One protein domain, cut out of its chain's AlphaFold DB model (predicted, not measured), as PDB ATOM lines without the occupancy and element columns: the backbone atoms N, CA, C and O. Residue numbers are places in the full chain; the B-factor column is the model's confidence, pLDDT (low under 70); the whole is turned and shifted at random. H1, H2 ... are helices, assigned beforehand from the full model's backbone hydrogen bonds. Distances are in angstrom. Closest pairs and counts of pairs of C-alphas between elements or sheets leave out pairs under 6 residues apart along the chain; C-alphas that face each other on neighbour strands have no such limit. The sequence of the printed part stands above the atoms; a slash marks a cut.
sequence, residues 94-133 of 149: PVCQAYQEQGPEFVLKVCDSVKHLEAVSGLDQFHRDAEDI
ATOM      1  N   PRO A  94     -35.844  32.381  -8.875       96.69
ATOM      2  CA  PRO A  94     -35.452  33.746  -8.512       96.69
ATOM      3  C   PRO A  94     -34.627  33.821  -7.219       96.69
ATOM      4  O   PRO A  94     -33.724  34.648  -7.126       96.69
ATOM      5  N   VAL A  95     -34.870  32.934  -6.246       97.12
ATOM      6  CA  VAL A  95     -34.085  32.863  -5.000       97.12
ATOM      7  C   VAL A  95     -32.667  32.374  -5.295       97.12
ATOM      8  O   VAL A  95     -31.692  32.999  -4.876       97.12
ATOM      9  N   CYS A  96     -32.541  31.290  -6.065       97.25
ATOM     10  CA  CYS A  96     -31.249  30.751  -6.486       97.25
ATOM     11  C   CYS A  96     -30.439  31.783  -7.281       97.25
ATOM     12  O   CYS A  96     -29.248  31.954  -7.027       97.25
ATOM     13  N   GLN A  97     -31.083  32.497  -8.207       97.75
ATOM     14  CA  GLN A  97     -30.447  33.547  -8.999       97.75
ATOM     15  C   GLN A  97     -29.996  34.725  -8.123       97.75
ATOM     16  O   GLN A  97     -28.842  35.140  -8.210       97.75
ATOM     17  N   ALA A  98     -30.858  35.223  -7.231       96.62
ATOM     18  CA  ALA A  98     -30.512  36.316  -6.326       96.62
ATOM     19  C   ALA A  98     -29.307  35.966  -5.439       96.62
ATOM     20  O   ALA A  98     -28.406  36.790  -5.270       96.62
ATOM     21  N   TYR A  99     -29.248  34.732  -4.926       97.44
ATOM     22  CA  TYR A  99     -28.099  34.253  -4.160       97.44
ATOM     23  C   TYR A  99     -26.833  34.117  -5.020       97.44
ATOM     24  O   TYR A  99     -25.753  34.477  -4.564       97.44
ATOM     25  N   GLN A 100     -26.932  33.643  -6.265       97.38
ATOM     26  CA  GLN A 100     -25.775  33.552  -7.166       97.38
ATOM     27  C   GLN A 100     -25.197  34.927  -7.531       97.38
ATOM     28  O   GLN A 100     -23.983  35.063  -7.655       97.38
ATOM     29  N   GLU A 101     -26.048  35.943  -7.683       97.69
ATOM     30  CA  GLU A 101     -25.638  37.296  -8.071       97.69
ATOM     31  C   GLU A 101     -25.120  38.134  -6.891       97.69
ATOM     32  O   GLU A 101     -24.139  38.861  -7.033       97.69
ATOM     33  N   GLN A 102     -25.772  38.049  -5.726       96.50
ATOM     34  CA  GLN A 102     -25.507  38.914  -4.564       96.50
ATOM     35  C   GLN A 102     -24.778  38.189  -3.420       96.50
ATOM     36  O   GLN A 102     -24.255  38.825  -2.502       96.50
ATOM     37  N   GLY A 103     -24.759  36.854  -3.437       95.50
ATOM     38  CA  GLY A 103     -24.083  36.018  -2.449       95.50
ATOM     39  C   GLY A 103     -24.498  36.327  -1.003       95.50
ATOM     40  O   GLY A 103     -25.691  36.336  -0.684       95.50
ATOM     41  N   PRO A 104     -23.536  36.575  -0.095       96.31
ATOM     42  CA  PRO A 104     -23.821  36.767   1.327       96.31
ATOM     43  C   PRO A 104     -24.624  38.041   1.624       96.31
ATOM     44  O   PRO A 104     -25.335  38.082   2.624       96.31
ATOM     45  N   GLU A 105     -24.562  39.067   0.769       97.00
ATOM     46  CA  GLU A 105     -25.345  40.293   0.963       97.00
ATOM     47  C   GLU A 105     -26.848  40.023   0.872       97.00
ATOM     48  O   GLU A 105     -27.627  40.610   1.620       97.00
ATOM     49  N   PHE A 106     -27.262  39.107  -0.008       96.50
ATOM     50  CA  PHE A 106     -28.654  38.672  -0.084       96.50
ATOM     51  C   PHE A 106     -29.087  37.960   1.199       96.50
ATOM     52  O   PHE A 106     -30.149  38.269   1.733       96.50
ATOM     53  N   VAL A 107     -28.245  37.075   1.741       95.94
ATOM     54  CA  VAL A 107     -28.536  36.368   2.999       95.94
ATOM     55  C   VAL A 107     -28.724  37.355   4.149       95.94
ATOM     56  O   VAL A 107     -29.689  37.234   4.896       95.94
ATOM     57  N   LEU A 108     -27.860  38.369   4.259       96.69
ATOM     58  CA  LEU A 108     -28.004  39.411   5.280       96.69
ATOM     59  C   LEU A 108     -29.323  40.180   5.128       96.69
ATOM     60  O   LEU A 108     -30.054  40.316   6.103       96.69
ATOM     61  N   LYS A 109     -29.687  40.590   3.904       95.62
ATOM     62  CA  LYS A 109     -30.976  41.259   3.637       95.62
ATOM     63  C   LYS A 109     -32.178  40.388   4.013       95.62
ATOM     64  O   LYS A 109     -33.162  40.906   4.534       95.62
ATOM     65  N   VAL A 110     -32.108  39.083   3.744       95.81
ATOM     66  CA  VAL A 110     -33.140  38.110   4.138       95.81
ATOM     67  C   VAL A 110     -33.226  37.980   5.660       95.81
ATOM     68  O   VAL A 110     -34.326  37.955   6.207       95.81
ATOM     69  N   CYS A 111     -32.088  37.928   6.357       95.25
ATOM     70  CA  CYS A 111     -32.056  37.889   7.820       95.25
ATOM     71  C   CYS A 111     -32.607  39.175   8.454       95.25
ATOM     72  O   CYS A 111     -33.256  39.103   9.495       95.25
ATOM     73  N   ASP A 112     -32.383  40.326   7.819       96.12
ATOM     74  CA  ASP A 112     -32.904  41.615   8.277       96.12
ATOM     75  C   ASP A 112     -34.415  41.767   8.021       96.12
ATOM     76  O   ASP A 112     -35.100  42.497   8.741       96.12
ATOM     77  N   SER A 113     -34.961  41.096   6.999       93.31
ATOM     78  CA  SER A 113     -36.375  41.197   6.629       93.31
ATOM     79  C   SER A 113     -36.907  39.929   5.964       93.31
ATOM     80  O   SER A 113     -36.615  39.643   4.802       93.31
ATOM     81  N   VAL A 114     -37.817  39.239   6.661       88.56
ATOM     82  CA  VAL A 114     -38.532  38.057   6.138       88.56
ATOM     83  C   VAL A 114     -39.285  38.381   4.841       88.56
ATOM     84  O   VAL A 114     -39.206  37.620   3.877       88.56
ATOM     85  N   LYS A 115     -39.909  39.564   4.765       93.50
ATOM     86  CA  LYS A 115     -40.657  40.028   3.583       93.50
ATOM     87  C   LYS A 115     -39.799  40.116   2.324       93.50
ATOM     88  O   LYS A 115     -40.310  40.010   1.215       93.50
ATOM     89  N   HIS A 116     -38.489  40.333   2.466       94.69
ATOM     90  CA  HIS A 116     -37.607  40.377   1.303       94.69
ATOM     91  C   HIS A 116     -37.554  39.020   0.595       94.69
ATOM     92  O   HIS A 116     -37.596  38.966  -0.633       94.69
ATOM     93  N   LEU A 117     -37.501  37.929   1.364       95.56
ATOM     94  CA  LEU A 117     -37.453  36.578   0.817       95.56
ATOM     95  C   LEU A 117     -38.784  36.175   0.181       95.56
ATOM     96  O   LEU A 117     -38.769  35.593  -0.899       95.56
ATOM     97  N   GLU A 118     -39.908  36.527   0.807       95.69
ATOM     98  CA  GLU A 118     -41.252  36.254   0.277       95.69
ATOM     99  C   GLU A 118     -41.511  37.006  -1.038       95.69
ATOM    100  O   GLU A 118     -42.055  36.437  -1.988       95.69
ATOM    101  N   ALA A 119     -41.048  38.255  -1.140       95.19
ATOM    102  CA  ALA A 119     -41.119  39.032  -2.371       95.19
ATOM    103  C   ALA A 119     -40.253  38.430  -3.490       95.19
ATOM    104  O   ALA A 119     -40.707  38.315  -4.627       95.19
ATOM    105  N   VAL A 120     -39.012  38.027  -3.184       96.12
ATOM    106  CA  VAL A 120     -38.093  37.435  -4.175       96.12
ATOM    107  C   VAL A 120     -38.568  36.056  -4.623       96.12
ATOM    108  O   VAL A 120     -38.466  35.731  -5.804       96.12
ATOM    109  N   SER A 121     -39.108  35.242  -3.716       96.12
ATOM    110  CA  SER A 121     -39.641  33.930  -4.074       96.12
ATOM    111  C   SER A 121     -40.981  34.009  -4.809       96.12
ATOM    112  O   SER A 121     -41.417  33.000  -5.347       96.12
ATOM    113  N   GLY A 122     -41.637  35.175  -4.848       95.50
ATOM    114  CA  GLY A 122     -42.986  35.333  -5.401       95.50
ATOM    115  C   GLY A 122     -44.094  34.824  -4.472       95.50
ATOM    116  O   GLY A 122     -45.260  34.819  -4.861       95.50
ATOM    117  N   LEU A 123     -43.752  34.429  -3.242       95.38
ATOM    118  CA  LEU A 123     -44.709  33.936  -2.253       95.38
ATOM    119  C   LEU A 123     -45.680  35.037  -1.805       95.38
ATOM    120  O   LEU A 123     -46.857  34.764  -1.604       95.38
ATOM    121  N   ASP A 124     -45.220  36.289  -1.753       94.25
ATOM    122  CA  ASP A 124     -46.081  37.450  -1.487       94.25
ATOM    123  C   ASP A 124     -47.228  37.572  -2.495       94.25
ATOM    124  O   ASP A 124     -48.348  37.924  -2.128       94.25
ATOM    125  N   GLN A 125     -46.945  37.324  -3.778       93.75
ATOM    126  CA  GLN A 125     -47.976  37.372  -4.811       93.75
ATOM    127  C   GLN A 125     -48.901  36.166  -4.696       93.75
ATOM    128  O   GLN A 125     -50.109  36.338  -4.748       93.75
ATOM    129  N   PHE A 126     -48.338  34.983  -4.453       94.38
ATOM    130  CA  PHE A 126     -49.113  33.765  -4.248       94.38
ATOM    131  C   PHE A 126     -50.123  33.893  -3.094       94.38
ATOM    132  O   PHE A 126     -51.256  33.448  -3.235       94.38
ATOM    133  N   HIS A 127     -49.749  34.524  -1.973       92.44
ATOM    134  CA  HIS A 127     -50.683  34.778  -0.870       92.44
ATOM    135  C   HIS A 127     -51.796  35.756  -1.261       92.44
ATOM    136  O   HIS A 127     -52.954  35.484  -0.963       92.44
ATOM    137  N   ARG A 128     -51.471  36.851  -1.964       91.44
ATOM    138  CA  ARG A 128     -52.485  37.804  -2.452       91.44
ATOM    139  C   ARG A 128     -53.464  37.146  -3.418       91.44
ATOM    140  O   ARG A 128     -54.664  37.276  -3.241       91.44
ATOM    141  N   ASP A 129     -52.945  36.387  -4.378       90.88
ATOM    142  CA  ASP A 129     -53.772  35.663  -5.345       90.88
ATOM    143  C   ASP A 129     -54.699  34.660  -4.639       90.88
ATOM    144  O   ASP A 129     -55.821  34.454  -5.082       90.88
ATOM    145  N   ALA A 130     -54.250  34.044  -3.539       89.19
ATOM    146  CA  ALA A 130     -55.067  33.130  -2.746       89.19
ATOM    147  C   ALA A 130     -56.140  33.841  -1.903       89.19
ATOM    148  O   ALA A 130     -57.211  33.277  -1.706       89.19
ATOM    149  N   GLU A 131     -55.866  35.051  -1.406       86.56
ATOM    150  CA  GLU A 131     -56.843  35.889  -0.691       86.56
ATOM    151  C   GLU A 131     -57.912  36.466  -1.633       86.56
ATOM    152  O   GLU A 131     -59.051  36.658  -1.215       86.56
ATOM    153  N   ASP A 132     -57.555  36.703  -2.898       83.25
ATOM    154  CA  ASP A 132     -58.459  37.208  -3.938       83.25
ATOM    155  C   ASP A 132     -59.381  36.114  -4.525       83.25
ATOM    156  O   ASP A 132     -60.334  36.430  -5.243       83.25
ATOM    157  N   ILE A 133     -59.125  34.830  -4.239       79.69
ATOM    158  CA  ILE A 133     -60.045  33.733  -4.576       79.69
ATOM    159  C   ILE A 133     -61.190  33.756  -3.559       79.69
ATOM    160  O   ILE A 133     -61.077  33.239  -2.448       79.69
TER     161      ILE A 133
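This is residues 94 to 133 of the 149 residues of the protein "Hypothetical protein" of Dictyocha speculum (UniProt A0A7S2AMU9). Three short helices, H1, H2 and H3, are set in a flat triangle, with the start of H1 coming back near the end of H3, and a fourth helix, H4, runs away from the end of H3 as an arm. The arm adds to the length, and its last stretch, residues 128 to 133, sticks out free. The printed part has 40 residues with four named helices in the order H1, H2, H3, H4 and no named strand; the class is all helix. It is loose, with a radius of gyration of the C-alphas of 11.6 A, and flat, spanning 37 by 19 by 7 A.

H1, residues 94 to 102, and H2, residues 104 to 112, only just touch, with 3 pairs of C-alphas within 8 A, and only at the corner by their link; the closest C-alphas, those of Tyr 99 and Phe 106, are 6.0 A apart. They run opposite ways at a steep tilt of 59 degrees. H2 and H3, residues 114 to 121, also only just touch, with 3 such pairs, and only at the corner by their link; the closest C-alphas, those of Val 110 and Leu 117, are 5.7 A apart. They run opposite ways at a steep tilt of 51 degrees. H1 and H3 touch, with 6 pairs of C-alphas within 8 A; the closest, those of Val 95 and Ser 121, are 5.7 A apart. Their lines are only just about perpendicular, at 73 degrees. H3 and H4, residues 123 to 131, only just touch, with 3 pairs of C-alphas within 8 A, and only at the corner by their link; the closest C-alphas, those of Glu 118 and Asp 124, are 5.3 A apart. Their lines are about perpendicular, at 89 degrees. H3 is the hub, touching the three other helices, while H4 is apart from H1 and H2. In H1, H2, H3 and H4 every O i to N i+4 pair is within hydrogen-bond range.

H1 begins at C-alpha 94, at (-35.452, 33.746, -8.512), and is 11.9 A long from first to last C-alpha. H2 is 12.4 A long. H3 is 11.1 A long and ends at C-alpha 121, at (-39.641, 33.930, -4.074). H4 is 12.4 A long and ends at C-alpha 131, at (-56.843, 35.889, -0.691).

The two C-alphas farthest apart, those of Pro 104 and Ile 133, are 36.8 A apart. The links H1 to H2, H2 to H3 and H3 to H4 are tight, with 1 residue in each. Residues 100 to 105, of which 100 to 102 belong to H1, stand free, as do residues 128 to 133, of which 128 to 131 belong to H4. The printed part has no cut. The mean pLDDT of the printed part is 94.3, and no printed residue is under 70.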